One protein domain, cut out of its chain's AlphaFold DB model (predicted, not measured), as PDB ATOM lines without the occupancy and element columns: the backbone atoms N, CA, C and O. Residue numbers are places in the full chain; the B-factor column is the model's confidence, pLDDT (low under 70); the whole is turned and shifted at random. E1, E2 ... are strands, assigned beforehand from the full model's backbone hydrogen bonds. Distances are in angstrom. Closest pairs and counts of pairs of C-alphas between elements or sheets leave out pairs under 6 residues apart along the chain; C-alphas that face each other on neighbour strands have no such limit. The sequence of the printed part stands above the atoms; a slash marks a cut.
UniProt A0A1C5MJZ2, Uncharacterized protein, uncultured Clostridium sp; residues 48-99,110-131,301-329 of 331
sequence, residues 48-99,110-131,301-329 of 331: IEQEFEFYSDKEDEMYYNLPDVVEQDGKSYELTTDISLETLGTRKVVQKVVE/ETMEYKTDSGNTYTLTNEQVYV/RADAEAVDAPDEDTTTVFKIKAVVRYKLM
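What this domain is: This is residues 48 to 99, 110 to 131 and 301 to 329 of the 331 residues of an uncharacterized protein of uncultured Clostridium sp (UniProt A0A1C5MJZ2). A long, twisted ribbon of three antiparallel strands, with E7 between E1 and E3, makes most of a rod. A small hairpin of E2 and the beginning of E3 lies at one end, and at the other E3 bends sharply beside the short strand E6 and a second hairpin, E4 and E5. The printed part has 103 residues, with no named helix and seven strands, E1 to E7 in order along the chain; 71 residues are in strands, and the class is all strand. E1, E2, E3, E6 and E7 form a branched antiparallel sheet, E4 and E5 a separate antiparallel sheet of two. The whole is loose, with a radius of gyration of the C-alphas of 16.9 A and spans of 53 by 25 by 21 A.

How they stand to each other: E1, residues 48 to 56, is an edge strand and the antiparallel neighbour of E7, residues 315 to 328, at 162 degrees between directions; N 48 and O 326 are 2.9 A apart, within hydrogen-bond range. E2, residues 69 to 72, forms a hairpin with E3, residues 75 to 99, with N 70 and O 77 at 3.0 A. E3 has staggered pairing: with E2 over residues 75 to 78, with E7 over 77 to 93, and with E6, residues 301 to 303, over 93 to 95. E2 and E6 lie on one side of E3, and E7 on the other side. E3 and E7 are antiparallel at 173 degrees, with N 86 and O 321 at 2.9 A. E3 and E6 are antiparallel, with N 94 and O 302 at 2.9 A. E3 bends by 136 degrees at residue 94. E4, residues 111 to 115, and E5, residues 121 to 131, form an antiparallel hairpin at 126 degrees, with N 114 and O 122 at 2.8 A. E5 bends by 58 degrees at residue 127. The closest C-alphas of E5 and E6, those of Leu 124 and Arg 301, are 4.9 A apart. E5 and E7 are apart, as are E4 and E6.

Where its parts are: E1 begins at C-alpha 48, (5.644, -15.489, -39.909), and is 24.5 A long. E2 measures 10.0 A. E3 measures 35.6 A and ends at C-alpha 99, (-2.071, -47.636, -34.847). E4 measures 13.3 A, E5 27.1 A and E6 6.8 A. E7 measures 40.0 A and ends at C-alpha 328, (-1.947, -13.160, -39.082).

The domain as a whole: The C-alphas farthest apart, those of Gly 74 and Gly 119, are 53.4 A apart. Residues 100 to 109 are not printed, with 14.5 A from C-alpha 99 to C-alpha 110; residues 132 to 300 are not printed either, with 17.3 A from C-alpha 131 to C-alpha 301. The links E1 to E2 and E6 to E7 are long. The mean pLDDT of the printed part is 95.7, and no printed residue is under 70.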
ATOM      1  N   ILE A  48       4.450 -15.023 -40.613       94.62
ATOM      2  CA  ILE A  48       5.644 -15.489 -39.909       94.62
ATOM      3  C   ILE A  48       6.021 -16.871 -40.427       94.62
ATOM      4  O   ILE A  48       5.174 -17.610 -40.930       94.62
ATOM      5  N   GLU A  49       7.290 -17.228 -40.282       95.62
ATOM      6  CA  GLU A  49       7.771 -18.584 -40.525       95.62
ATOM      7  C   GLU A  49       8.143 -19.226 -39.189       95.62
ATOM      8  O   GLU A  49       8.668 -18.566 -38.290       95.62
ATOM      9  N   GLN A  50       7.821 -20.506 -39.044       95.56
ATOM     10  CA  GLN A  50       8.181 -21.330 -37.896       95.56
ATOM     11  C   GLN A  50       8.878 -22.591 -38.391       95.56
ATOM     12  O   GLN A  50       8.499 -23.159 -39.418       95.56
ATOM     13  N   GLU A  51       9.886 -23.031 -37.648       96.19
ATOM     14  CA  GLU A  51      10.624 -24.254 -37.941       96.19
ATOM     15  C   GLU A  51      10.206 -25.363 -36.972       96.19
ATOM     16  O   GLU A  51      10.176 -25.162 -35.756       96.19
ATOM     17  N   PHE A  52       9.912 -26.545 -37.505       95.75
ATOM     18  CA  PHE A  52       9.581 -27.737 -36.724       95.75
ATOM     19  C   PHE A  52      10.498 -28.883 -37.125       95.75
ATOM     20  O   PHE A  52      10.649 -29.165 -38.312       95.75
ATOM     21  N   GLU A  53      11.078 -29.575 -36.149       95.44
ATOM     22  CA  GLU A  53      11.892 -30.765 -36.395       95.44
ATOM     23  C   GLU A  53      11.154 -32.031 -35.958       95.44
ATOM     24  O   GLU A  53      10.581 -32.086 -34.869       95.44
ATOM     25  N   PHE A  54      11.189 -33.065 -36.795       94.94
ATOM     26  CA  PHE A  54      10.598 -34.372 -36.503       94.94
ATOM     27  C   PHE A  54      11.333 -35.490 -37.244       94.94
ATOM     28  O   PHE A  54      12.210 -35.240 -38.073       94.94
ATOM     29  N   TYR A  55      10.973 -36.741 -36.951       95.31
ATOM     30  CA  TYR A  55      11.501 -37.900 -37.662       95.31
ATOM     31  C   TYR A  55      10.442 -38.528 -38.569       95.31
ATOM     32  O   TYR A  55       9.289 -38.715 -38.170       95.31
ATOM     33  N   SER A  56      10.852 -38.919 -39.772       95.25
ATOM     34  CA  SER A  56       9.993 -39.599 -40.739       95.25
ATOM     35  C   SER A  56      10.650 -40.846 -41.317       95.25
ATOM     36  O   SER A  56      11.873 -40.976 -41.335       95.25
ATOM     37  N   ASP A  57       9.820 -41.763 -41.806       93.94
ATOM     38  CA  ASP A  57      10.266 -42.965 -42.514       93.94
ATOM     39  C   ASP A  57      10.684 -42.644 -43.966       93.94
ATOM     40  O   ASP A  57      11.337 -43.462 -44.613       93.94
ATOM     41  N   LYS A  58      10.320 -41.458 -44.484       93.12
ATOM     42  CA  LYS A  58      10.684 -40.953 -45.820       93.12
ATOM     43  C   LYS A  58      10.900 -39.441 -45.805       93.12
ATOM     44  O   LYS A  58      10.299 -38.739 -44.998       93.12
ATOM     45  N   GLU A  59      11.715 -38.944 -46.731       90.12
ATOM     46  CA  GLU A  59      12.066 -37.517 -46.827       90.12
ATOM     47  C   GLU A  59      10.879 -36.603 -47.173       90.12
ATOM     48  O   GLU A  59      10.838 -35.455 -46.740       90.12
ATOM     49  N   ASP A  60       9.901 -37.110 -47.926       85.81
ATOM     50  CA  ASP A  60       8.743 -36.365 -48.430       85.81
ATOM     51  C   ASP A  60       7.443 -36.638 -47.653       85.81
ATOM     52  O   ASP A  60       6.372 -36.165 -48.033       85.81
ATOM     53  N   GLU A  61       7.518 -37.392 -46.555       86.38
ATOM     54  CA  GLU A  61       6.357 -37.803 -45.770       86.38
ATOM     55  C   GLU A  61       6.344 -37.093 -44.411       86.38
ATOM     56  O   GLU A  61       7.310 -37.156 -43.651       86.38
ATOM     57  N   MET A  62       5.239 -36.421 -44.082       87.38
ATOM     58  CA  MET A  62       5.098 -35.668 -42.834       87.38
ATOM     59  C   MET A  62       4.180 -36.405 -41.858       87.38
ATOM     60  O   MET A  62       2.960 -36.395 -42.000       87.38
ATOM     61  N   TYR A  63       4.777 -37.003 -40.828       88.88
ATOM     62  CA  TYR A  63       4.058 -37.613 -39.705       88.88
ATOM     63  C   TYR A  63       4.144 -36.744 -38.454       88.88
ATOM     64  O   TYR A  63       4.574 -37.196 -37.395       88.88
ATOM     65  N   TYR A  64       3.747 -35.483 -38.589       93.06
ATOM     66  CA  TYR A  64       3.823 -34.488 -37.530       93.06
ATOM     67  C   TYR A  64       2.539 -33.663 -37.488       93.06
ATOM     68  O   TYR A  64       1.989 -33.307 -38.529       93.06
ATOM     69  N   ASN A  65       2.045 -33.372 -36.285       94.19
ATOM     70  CA  ASN A  65       0.874 -32.524 -36.098       94.19
ATOM     71  C   ASN A  65       1.318 -31.066 -35.977       94.19
ATOM     72  O   ASN A  65       1.661 -30.608 -34.889       94.19
ATOM     73  N   LEU A  66       1.323 -30.353 -37.106       94.81
ATOM     74  CA  LEU A  66       1.545 -28.909 -37.106       94.81
ATOM     75  C   LEU A  66       0.422 -28.208 -36.324       94.81
ATOM     76  O   LEU A  66      -0.743 -28.571 -36.500       94.81
ATOM     77  N   PRO A  67       0.739 -27.225 -35.465       94.38
ATOM     78  CA  PRO A  67      -0.282 -26.404 -34.832       94.38
ATOM     79  C   PRO A  67      -1.117 -25.673 -35.888       94.38
ATOM     80  O   PRO A  67      -0.560 -25.033 -36.771       94.38
ATOM     81  N   ASP A  68      -2.445 -25.708 -35.778       94.56
ATOM     82  CA  ASP A  68      -3.309 -24.917 -36.671       94.56
ATOM     83  C   ASP A  68      -3.149 -23.409 -36.425       94.56
ATOM     84  O   ASP A  68      -3.347 -22.594 -37.325       94.56
ATOM     85  N   VAL A  69      -2.802 -23.039 -35.187       95.19
ATOM     86  CA  VAL A  69      -2.595 -21.661 -34.746       95.19
ATOM     87  C   VAL A  69      -1.369 -21.596 -33.845       95.19
ATOM     88  O   VAL A  69      -1.208 -22.418 -32.941       95.19
ATOM     89  N   VAL A  70      -0.535 -20.583 -34.060       95.06
ATOM     90  CA  VAL A  70       0.581 -20.225 -33.177       95.06
ATOM     91  C   VAL A  70       0.393 -18.809 -32.644       95.06
ATOM     92  O   VAL A  70      -0.197 -17.955 -33.309       95.06
ATOM     93  N   GLU A  71       0.898 -18.551 -31.439       93.44
ATOM     94  CA  GLU A  71       0.932 -17.207 -30.864       93.44
ATOM     95  C   GLU A  71       2.361 -16.673 -30.834       93.44
ATOM     96  O   GLU A  71       3.268 -17.324 -30.316       93.44
ATOM     97  N   GLN A  72       2.550 -15.462 -31.354       91.94
ATOM     98  CA  GLN A  72       3.817 -14.745 -31.291       91.94
ATOM     99  C   GLN A  72       3.542 -13.259 -31.046       91.94
ATOM    100  O   GLN A  72       2.692 -12.661 -31.706       91.94
ATOM    101  N   ASP A  73       4.232 -12.673 -30.066       90.38
ATOM    102  CA  ASP A  73       4.099 -11.255 -29.701       90.38
ATOM    103  C   ASP A  73       2.641 -10.819 -29.434       90.38
ATOM    104  O   ASP A  73       2.201  -9.737 -29.821       90.38
ATOM    105  N   GLY A  74       1.857 -11.694 -28.786       89.75
ATOM    106  CA  GLY A  74       0.452 -11.441 -28.435       89.75
ATOM    107  C   GLY A  74      -0.531 -11.475 -29.613       89.75
ATOM    108  O   GLY A  74      -1.681 -11.067 -29.452       89.75
ATOM    109  N   LYS A  75      -0.096 -11.947 -30.785       92.62
ATOM    110  CA  LYS A  75      -0.923 -12.148 -31.978       92.62
ATOM    111  C   LYS A  75      -1.048 -13.621 -32.315       92.62
ATOM    112  O   LYS A  75      -0.085 -14.370 -32.169       92.62
ATOM    113  N   SER A  76      -2.209 -13.996 -32.836       95.31
ATOM    114  CA  SER A  76      -2.482 -15.341 -33.340       95.31
ATOM    115  C   SER A  76      -2.282 -15.397 -34.853       95.31
ATOM    116  O   SER A  76      -2.758 -14.523 -35.585       95.31
ATOM    117  N   TYR A  77      -1.593 -16.436 -35.316       95.88
ATOM    118  CA  TYR A  77      -1.344 -16.691 -36.729       95.88
ATOM    119  C   TYR A  77      -1.861 -18.083 -37.098       95.88
ATOM    120  O   TYR A  77      -1.567 -19.047 -36.396       95.88
ATOM    121  N   GLU A  78      -2.621 -18.184 -38.186       96.50
ATOM    122  CA  GLU A  78      -3.189 -19.429 -38.712       96.50
ATOM    123  C   GLU A  78      -2.243 -20.111 -39.708       96.50
ATOM    124  O   GLU A  78      -1.544 -19.450 -40.482       96.50
ATOM    125  N   LEU A  79      -2.217 -21.442 -39.676       95.94
ATOM    126  CA  LEU A  79      -1.408 -22.283 -40.549       95.94
ATOM    127  C   LEU A  79      -1.777 -22.067 -42.023       95.94
ATOM    128  O   LEU A  79      -2.946 -22.136 -42.406       95.94
ATOM    129  N   THR A  80      -0.770 -21.865 -42.873       93.75
ATOM    130  CA  THR A  80      -0.951 -21.851 -44.331       93.75
ATOM    131  C   THR A  80      -0.548 -23.188 -44.955       93.75
ATOM    132  O   THR A  80       0.064 -24.041 -44.318       93.75
ATOM    133  N   THR A  81      -0.863 -23.380 -46.238       89.88
ATOM    134  CA  THR A  81      -0.445 -24.575 -46.992       89.88
ATOM    135  C   THR A  81       1.002 -24.509 -47.497       89.88
ATOM    136  O   THR A  81       1.440 -25.438 -48.172       89.88
ATOM    137  N   ASP A  82       1.721 -23.408 -47.254       92.38
ATOM    138  CA  ASP A  82       3.109 -23.232 -47.691       92.38
ATOM    139  C   ASP A  82       4.056 -23.876 -46.670       92.38
ATOM    140  O   ASP A  82       4.346 -23.312 -45.610       92.38
ATOM    141  N   ILE A  83       4.465 -25.110 -46.980       93.81
ATOM    142  CA  ILE A  83       5.348 -25.920 -46.144       93.81
ATOM    143  C   ILE A  83       6.516 -26.418 -46.992       93.81
ATOM    144  O   ILE A  83       6.328 -27.129 -47.981       93.81
ATOM    145  N   SER A  84       7.728 -26.073 -46.568       93.81
ATOM    146  CA  SER A  84       8.978 -26.554 -47.153       93.81
ATOM    147  C   SER A  84       9.623 -27.585 -46.234       93.81
ATOM    148  O   SER A  84       9.682 -27.377 -45.023       93.81
ATOM    149  N   LEU A  85      10.117 -28.687 -46.799       94.81
ATOM    150  CA  LEU A  85      10.789 -29.756 -46.061       94.81
ATOM    151  C   LEU A  85      12.275 -29.803 -46.414       94.81
ATOM    152  O   LEU A  85      12.648 -29.788 -47.587       94.81
ATOM    153  N   GLU A  86      13.116 -29.905 -45.391       94.88
ATOM    154  CA  GLU A  86      14.562 -30.077 -45.506       94.88
ATOM    155  C   GLU A  86      15.008 -31.302 -44.697       94.88
ATOM    156  O   GLU A  86      14.752 -31.394 -43.494       94.88
ATOM    157  N   THR A  87      15.714 -32.237 -45.336       96.69
ATOM    158  CA  THR A  87      16.339 -33.372 -44.645       96.69
ATOM    159  C   THR A  87      17.629 -32.921 -43.967       96.69
ATOM    160  O   THR A  87      18.617 -32.611 -44.630       96.69
ATOM    161  N   LEU A  88      17.643 -32.933 -42.634       96.81
ATOM    162  CA  LEU A  88      18.807 -32.566 -41.824       96.81
ATOM    163  C   LEU A  88      19.787 -33.728 -41.620       96.81
ATOM    164  O   LEU A  88      20.954 -33.512 -41.294       96.81
ATOM    165  N   GLY A  89      19.320 -34.968 -41.770       96.75
ATOM    166  CA  GLY A  89      20.155 -36.156 -41.628       96.75
ATOM    167  C   GLY A  89      19.354 -37.438 -41.456       96.75
ATOM    168  O   GLY A  89      18.130 -37.456 -41.566       96.75
ATOM    169  N   THR A  90      20.064 -38.520 -41.151       97.56
ATOM    170  CA  THR A  90      19.489 -39.857 -40.961       97.56
ATOM    171  C   THR A  90      20.064 -40.526 -39.726       97.56
ATOM    172  O   THR A  90      21.225 -40.297 -39.388       97.56
ATOM    173  N   ARG A  91      19.303 -41.435 -39.119       97.00
ATOM    174  CA  ARG A  91      19.828 -42.387 -38.132       97.00
ATOM    175  C   ARG A  91      19.177 -43.756 -38.280       97.00
ATOM    176  O   ARG A  91      18.077 -43.863 -38.822       97.00
ATOM    177  N   LYS A  92      19.861 -44.794 -37.795       98.38
ATOM    178  CA  LYS A  92      19.319 -46.154 -37.714       98.38
ATOM    179  C   LYS A  92      18.634 -46.366 -36.369       98.38
ATOM    180  O   LYS A  92      19.206 -46.045 -35.329       98.38
ATOM    181  N   VAL A  93      17.440 -46.938 -36.396       98.50
ATOM    182  CA  VAL A  93      16.633 -47.227 -35.206       98.50
ATOM    183  C   VAL A  93      16.036 -48.624 -35.295       98.50
ATOM    184  O   VAL A  93      15.759 -49.115 -36.389       98.50
ATOM    185  N   VAL A  94      15.773 -49.235 -34.143       98.50
ATOM    186  CA  VAL A  94      14.750 -50.282 -34.047       98.50
ATOM    187  C   VAL A  94      13.413 -49.566 -33.901       98.50
ATOM    188  O   VAL A  94      13.272 -48.705 -33.033       98.50
ATOM    189  N   GLN A  95      12.442 -49.883 -34.758       97.94
ATOM    190  CA  GLN A  95      11.160 -49.181 -34.802       97.94
ATOM    191  C   GLN A  95       9.986 -50.152 -34.777       97.94
ATOM    192  O   GLN A  95       9.945 -51.126 -35.531       97.94
ATOM    193  N   LYS A  96       8.965 -49.796 -33.998       97.81
ATOM    194  CA  LYS A  96       7.620 -50.340 -34.132       97.81
ATOM    195  C   LYS A  96       6.627 -49.198 -34.279       97.81
ATOM    196  O   LYS A  96       6.560 -48.292 -33.457       97.81
ATOM    197  N   VAL A  97       5.842 -49.267 -35.344       97.19
ATOM    198  CA  VAL A  97       4.729 -48.352 -35.572       97.19
ATOM    199  C   VAL A  97       3.443 -49.055 -35.171       97.19
ATOM    200  O   VAL A  97       3.193 -50.179 -35.616       97.19
ATOM    201  N   VAL A  98       2.640 -48.399 -34.339       97.69
ATOM    202  CA  VAL A  98       1.358 -48.920 -33.858       97.69
ATOM    203  C   VAL A  98       0.260 -47.926 -34.204       97.69
ATOM    204  O   VAL A  98       0.416 -46.725 -34.001       97.69
ATOM    205  N   GLU A  99      -0.844 -48.422 -34.753       96.88
ATOM    206  CA  GLU A  99      -2.071 -47.636 -34.847       96.88
ATOM    207  C   GLU A  99      -2.881 -47.856 -33.576       96.88
ATOM    208  O   GLU A  99      -3.180 -49.002 -33.235       96.88
ATOM    209  N   GLU A 110       4.168 -44.941 -22.750       97.75
ATOM    210  CA  GLU A 110       5.473 -44.285 -22.915       97.75
ATOM    211  C   GLU A 110       6.514 -45.231 -23.514       97.75
ATOM    212  O   GLU A 110       7.416 -44.796 -24.223       97.75
ATOM    213  N   THR A 111       6.393 -46.531 -23.252       98.00
ATOM    214  CA  THR A 111       7.288 -47.558 -23.779       98.00
ATOM    215  C   THR A 111       6.514 -48.799 -24.206       98.00
ATOM    216  O   THR A 111       5.364 -49.006 -23.812       98.00
ATOM    217  N   MET A 112       7.145 -49.641 -25.023       97.75
ATOM    218  CA  MET A 112       6.631 -50.967 -25.347       97.75
ATOM    219  C   MET A 112       7.757 -51.984 -25.515       97.75
ATOM    220  O   MET A 112       8.841 -51.653 -25.989       97.75
ATOM    221  N   GLU A 113       7.460 -53.243 -25.206       98.12
ATOM    222  CA  GLU A 113       8.318 -54.365 -25.576       98.12
ATOM    223  C   GLU A 113       8.026 -54.788 -27.017       98.12
ATOM    224  O   GLU A 113       6.876 -55.041 -27.393       98.12
ATOM    225  N   TYR A 114       9.072 -54.895 -27.830       97.94
ATOM    226  CA  TYR A 114       8.985 -55.327 -29.215       97.94
ATOM    227  C   TYR A 114       9.952 -56.474 -29.485       97.94
ATOM    228  O   TYR A 114      11.162 -56.328 -29.335       97.94
ATOM    229  N   LYS A 115       9.407 -57.610 -29.929       97.62
ATOM    230  CA  LYS A 115      10.191 -58.734 -30.433       97.62
ATOM    231  C   LYS A 115      10.257 -58.676 -31.958       97.62
ATOM    232  O   LYS A 115       9.210 -58.711 -32.605       97.62
ATOM    233  N   THR A 116      11.462 -58.590 -32.507       95.88
ATOM    234  CA  THR A 116      11.718 -58.571 -33.953       95.88
ATOM    235  C   THR A 116      11.594 -59.967 -34.565       95.88
ATOM    236  O   THR A 116      11.558 -60.979 -33.857       95.88
ATOM    237  N   ASP A 117      11.558 -60.037 -35.899       94.38
ATOM    238  CA  ASP A 117      11.479 -61.304 -36.641       94.38
ATOM    239  C   ASP A 117      12.746 -62.167 -36.484       94.38
ATOM    240  O   ASP A 117      12.662 -63.396 -36.534       94.38
ATOM    241  N   SER A 118      13.905 -61.548 -36.225       94.25
ATOM    242  CA  SER A 118      15.155 -62.242 -35.868       94.25
ATOM    243  C   SER A 118      15.102 -62.883 -34.471       94.25
ATOM    244  O   SER A 118      15.900 -63.765 -34.144       94.25
ATOM    245  N   GLY A 119      14.122 -62.493 -33.649       96.25
ATOM    246  CA  GLY A 119      13.872 -63.031 -32.317       96.25
ATOM    247  C   GLY A 119      14.443 -62.201 -31.167       96.25
ATOM    248  O   GLY A 119      14.191 -62.564 -30.013       96.25
ATOM    249  N   ASN A 120      15.145 -61.101 -31.449       97.62
ATOM    250  CA  ASN A 120      15.618 -60.156 -30.437       97.62
ATOM    251  C   ASN A 120      14.444 -59.383 -29.823       97.62
ATOM    252  O   ASN A 120      13.398 -59.221 -30.447       97.62
ATOM    253  N   THR A 121      14.583 -58.948 -28.571       98.00
ATOM    254  CA  THR A 121      13.549 -58.184 -27.857       98.00
ATOM    255  C   THR A 121      14.127 -56.861 -27.380       98.00
ATOM    256  O   THR A 121      15.218 -56.839 -26.813       98.00
ATOM    257  N   TYR A 122      13.385 -55.784 -27.613       98.19
ATOM    258  CA  TYR A 122      13.777 -54.415 -27.312       98.19
ATOM    259  C   TYR A 122      12.677 -53.703 -26.531       98.19
ATOM    260  O   TYR A 122      11.500 -53.815 -26.879       98.19
ATOM    261  N   THR A 123      13.073 -52.890 -25.554       98.38
ATOM    262  CA  THR A 123      12.214 -51.846 -24.993       98.38
ATOM    263  C   THR A 123      12.331 -50.608 -25.876       98.38
ATOM    264  O   THR A 123      13.416 -50.044 -26.020       98.38
ATOM    265  N   LEU A 124      11.227 -50.187 -26.483       98.56
ATOM    266  CA  LEU A 124      11.162 -49.013 -27.349       98.56
ATOM    267  C   LEU A 124      10.418 -47.880 -26.642       98.56
ATOM    268  O   LEU A 124       9.438 -48.139 -25.945       98.56
ATOM    269  N   THR A 125      10.830 -46.635 -26.871       98.44
ATOM    270  CA  THR A 125      10.184 -45.445 -26.294       98.44
ATOM    271  C   THR A 125       9.249 -44.807 -27.311       98.44
ATOM    272  O   THR A 125       9.583 -44.727 -28.492       98.44
ATOM    273  N   ASN A 126       8.085 -44.341 -26.860       97.94
ATOM    274  CA  ASN A 126       7.177 -43.499 -27.626       97.94
ATOM    275  C   ASN A 126       7.872 -42.167 -27.919       97.94
ATOM    276  O   ASN A 126       7.959 -41.291 -27.062       97.94
ATOM    277  N   GLU A 127       8.418 -42.046 -29.122       96.56
ATOM    278  CA  GLU A 127       9.173 -40.866 -29.528       96.56
ATOM    279  C   GLU A 127       8.290 -39.843 -30.244       96.56
ATOM    280  O   GLU A 127       8.536 -38.641 -30.173       96.56
ATOM    281  N   GLN A 128       7.269 -40.315 -30.959       95.62
ATOM    282  CA  GLN A 128       6.428 -39.464 -31.787       95.62
ATOM    283  C   GLN A 128       5.021 -40.044 -31.900       95.62
ATOM    284  O   GLN A 128       4.835 -41.218 -32.228       95.62
ATOM    285  N   VAL A 129       4.024 -39.186 -31.702       97.31
ATOM    286  CA  VAL A 129       2.610 -39.492 -31.923       97.31
ATOM    287  C   VAL A 129       2.118 -38.629 -33.073       97.31
ATOM    288  O   VAL A 129       2.231 -37.408 -33.025       97.31
ATOM    289  N   TYR A 130       1.561 -39.267 -34.096       96.88
ATOM    290  CA  TYR A 130       0.846 -38.594 -35.169       96.88
ATOM    291  C   TYR A 130      -0.656 -38.845 -35.028       96.88
ATOM    292  O   TYR A 130      -1.125 -39.978 -35.156       96.88
ATOM    293  N   VAL A 131      -1.422 -37.789 -34.780       97.50
ATOM    294  CA  VAL A 131      -2.887 -37.812 -34.779       97.50
ATOM    295  C   VAL A 131      -3.374 -37.763 -36.224       97.50
ATOM    296  O   VAL A 131      -3.219 -36.742 -36.892       97.50
ATOM    297  N   ARG A 301      10.524 -46.128 -30.832       98.19
ATOM    298  CA  ARG A 301      11.889 -46.207 -31.361       98.19
ATOM    299  C   ARG A 301      12.929 -46.381 -30.258       98.19
ATOM    300  O   ARG A 301      12.744 -45.935 -29.129       98.19
ATOM    301  N   ALA A 302      14.034 -47.013 -30.629       98.38
ATOM    302  CA  ALA A 302      15.292 -46.995 -29.896       98.38
ATOM    303  C   ALA A 302      16.438 -46.783 -30.893       98.38
ATOM    304  O   ALA A 302      16.418 -47.350 -31.991       98.38
ATOM    305  N   ASP A 303      17.430 -45.972 -30.526       98.00
ATOM    306  CA  ASP A 303      18.632 -45.774 -31.338       98.00
ATOM    307  C   ASP A 303      19.392 -47.095 -31.491       98.00
ATOM    308  O   ASP A 303      19.761 -47.709 -30.493       98.00
ATOM    309  N   ALA A 304      19.642 -47.526 -32.731       97.81
ATOM    310  CA  ALA A 304      20.211 -48.849 -33.007       97.81
ATOM    311  C   ALA A 304      21.577 -49.062 -32.338       97.81
ATOM    312  O   ALA A 304      21.844 -50.144 -31.826       97.81
ATOM    313  N   GLU A 305      22.415 -48.021 -32.306       96.81
ATOM    314  CA  GLU A 305      23.715 -48.045 -31.627       96.81
ATOM    315  C   GLU A 305      23.564 -48.178 -30.105       96.81
ATOM    316  O   GLU A 305      24.334 -48.889 -29.472       96.81
ATOM    317  N   ALA A 306      22.548 -47.548 -29.510       97.44
ATOM    318  CA  ALA A 306      22.338 -47.578 -28.063       97.44
ATOM    319  C   ALA A 306      21.874 -48.950 -27.547       97.44
ATOM    320  O   ALA A 306      22.065 -49.257 -26.371       97.44
ATOM    321  N   VAL A 307      21.253 -49.756 -28.413       97.44
ATOM    322  CA  VAL A 307      20.755 -51.102 -28.086       97.44
ATOM    323  C   VAL A 307      21.538 -52.219 -28.783       97.44
ATOM    324  O   VAL A 307      21.070 -53.356 -28.801       97.44
ATOM    325  N   ASP A 308      22.696 -51.902 -29.375       96.94
ATOM    326  CA  ASP A 308      23.540 -52.842 -30.126       96.94
ATOM    327  C   ASP A 308      22.739 -53.687 -31.147       96.94
ATOM    328  O   ASP A 308      22.956 -54.893 -31.303       96.94
ATOM    329  N   ALA A 309      21.764 -53.071 -31.826       97.19
ATOM    330  CA  ALA A 309      20.868 -53.788 -32.728       97.19
ATOM    331  C   ALA A 309      21.596 -54.232 -34.012       97.19
ATOM    332  O   ALA A 309      22.288 -53.421 -34.639       97.19
ATOM    333  N   PRO A 310      21.423 -55.494 -34.453       96.94
ATOM    334  CA  PRO A 310      21.966 -55.951 -35.722       96.94
ATOM    335  C   PRO A 310      21.232 -55.276 -36.883       96.94
ATOM    336  O   PRO A 310      20.041 -54.990 -36.792       96.94
ATOM    337  N   ASP A 311      21.923 -55.072 -38.008       96.31
ATOM    338  CA  ASP A 311      21.383 -54.333 -39.159       96.31
ATOM    339  C   ASP A 311      20.014 -54.848 -39.647       96.31
ATOM    340  O   ASP A 311      19.187 -54.047 -40.079       96.31
ATOM    341  N   GLU A 312      19.758 -56.155 -39.540       96.56
ATOM    342  CA  GLU A 312      18.494 -56.804 -39.927       96.56
ATOM    343  C   GLU A 312      17.272 -56.377 -39.096       96.56
ATOM    344  O   GLU A 312      16.150 -56.465 -39.588       96.56
ATOM    345  N   ASP A 313      17.485 -55.869 -37.880       97.56
ATOM    346  CA  ASP A 313      16.434 -55.363 -36.989       97.56
ATOM    347  C   ASP A 313      16.239 -53.844 -37.103       97.56
ATOM    348  O   ASP A 313      15.354 -53.268 -36.459       97.56
ATOM    349  N   THR A 314      17.073 -53.175 -37.900       97.69
ATOM    350  CA  THR A 314      17.102 -51.713 -37.981       97.69
ATOM    351  C   THR A 314      16.413 -51.187 -39.231       97.69
ATOM    352  O   THR A 314      16.442 -51.786 -40.304       97.69
ATOM    353  N   THR A 315      15.849 -49.992 -39.106       97.12
ATOM    354  CA  THR A 315      15.407 -49.166 -40.230       97.12
ATOM    355  C   THR A 315      16.082 -47.800 -40.167       97.12
ATOM    356  O   THR A 315      16.516 -47.354 -39.104       97.12
ATOM    357  N   THR A 316      16.189 -47.125 -41.311       97.50
ATOM    358  CA  THR A 316      16.682 -45.743 -41.371       97.50
ATOM    359  C   THR A 316      15.508 -44.779 -41.270       97.50
ATOM    360  O   THR A 316      14.528 -44.932 -41.992       97.50
ATOM    361  N   VAL A 317      15.631 -43.779 -40.399       97.50
ATOM    362  CA  VAL A 317      14.688 -42.659 -40.286       97.50
ATOM    363  C   VAL A 317      15.393 -41.346 -40.603       97.50
ATOM    364  O   VAL A 317      16.586 -41.181 -40.328       97.50
ATOM    365  N   PHE A 318      14.642 -40.409 -41.166       97.31
ATOM    366  CA  PHE A 318      15.114 -39.106 -41.612       97.31
ATOM    367  C   PHE A 318      14.733 -38.049 -40.585       97.31
ATOM    368  O   PHE A 318      13.572 -37.973 -40.185       97.31
ATOM    369  N   LYS A 319      15.698 -37.235 -40.157       96.62
ATOM    370  CA  LYS A 319      15.433 -36.025 -39.378       96.62
ATOM    371  C   LYS A 319      15.029 -34.926 -40.358       96.62
ATOM    372  O   LYS A 319      15.853 -34.513 -41.172       96.62
ATOM    373  N   ILE A 320      13.786 -34.477 -40.284       96.88
ATOM    374  CA  ILE A 320      13.202 -33.489 -41.188       96.88
ATOM    375  C   ILE A 320      12.989 -32.185 -40.432       96.88
ATOM    376  O   ILE A 320      12.500 -32.197 -39.304       96.88
ATOM    377  N   LYS A 321      13.332 -31.067 -41.071       96.06
ATOM    378  CA  LYS A 321      12.912 -29.725 -40.678       96.06
ATOM    379  C   LYS A 321      11.813 -29.258 -41.623       96.06
ATOM    380  O   LYS A 321      12.036 -29.175 -42.830       96.06
ATOM    381  N   ALA A 322      10.643 -28.949 -41.083       95.69
ATOM    382  CA  ALA A 322       9.592 -28.243 -41.794       95.69
ATOM    383  C   ALA A 322       9.702 -26.746 -41.511       95.69
ATOM    384  O   ALA A 322       9.646 -26.336 -40.353       95.69
ATOM    385  N   VAL A 323       9.825 -25.941 -42.563       95.69
ATOM    386  CA  VAL A 323       9.648 -24.487 -42.500       95.69
ATOM    387  C   VAL A 323       8.222 -24.195 -42.941       95.69
ATOM    388  O   VAL A 323       7.836 -24.516 -44.067       95.69
ATOM    389  N   VAL A 324       7.432 -23.642 -42.028       96.31
ATOM    390  CA  VAL A 324       5.985 -23.495 -42.173       96.31
ATOM    391  C   VAL A 324       5.614 -22.033 -42.060       96.31
ATOM    392  O   VAL A 324       5.969 -21.373 -41.080       96.31
ATOM    393  N   ARG A 325       4.858 -21.534 -43.035       96.00
ATOM    394  CA  ARG A 325       4.337 -20.172 -42.992       96.00
ATOM    395  C   ARG A 325       2.982 -20.118 -42.293       96.00
ATOM    396  O   ARG A 325       2.090 -20.917 -42.585       96.00
ATOM    397  N   TYR A 326       2.819 -19.123 -41.431       96.19
ATOM    398  CA  TYR A 326       1.561 -18.773 -40.782       96.19
ATOM    399  C   TYR A 326       1.163 -17.348 -41.148       96.19
ATOM    400  O   TYR A 326       2.026 -16.485 -41.317       96.19
ATOM    401  N   LYS A 327      -0.138 -17.085 -41.243       96.00
ATOM    402  CA  LYS A 327      -0.694 -15.771 -41.579       96.00
ATOM    403  C   LYS A 327      -1.414 -15.174 -40.378       96.00
ATOM    404  O   LYS A 327      -2.108 -15.882 -39.661       96.00
ATOM    405  N   LEU A 328      -1.266 -13.871 -40.161       95.75
ATOM    406  CA  LEU A 328      -1.947 -13.160 -39.082       95.75
ATOM    407  C   LEU A 328      -3.468 -13.329 -39.204       95.75
ATOM    408  O   LEU A 328      -4.040 -13.046 -40.259       95.75
ATOM    409  N   MET A 329      -4.113 -13.749 -38.116       92.62
ATOM    410  CA  MET A 329      -5.571 -13.808 -38.047       92.62
ATOM    411  C   MET A 329      -6.135 -12.385 -37.947       92.62
ATOM    412  O   MET A 329      -5.703 -11.595 -37.104       92.62
TER     413      MET A 329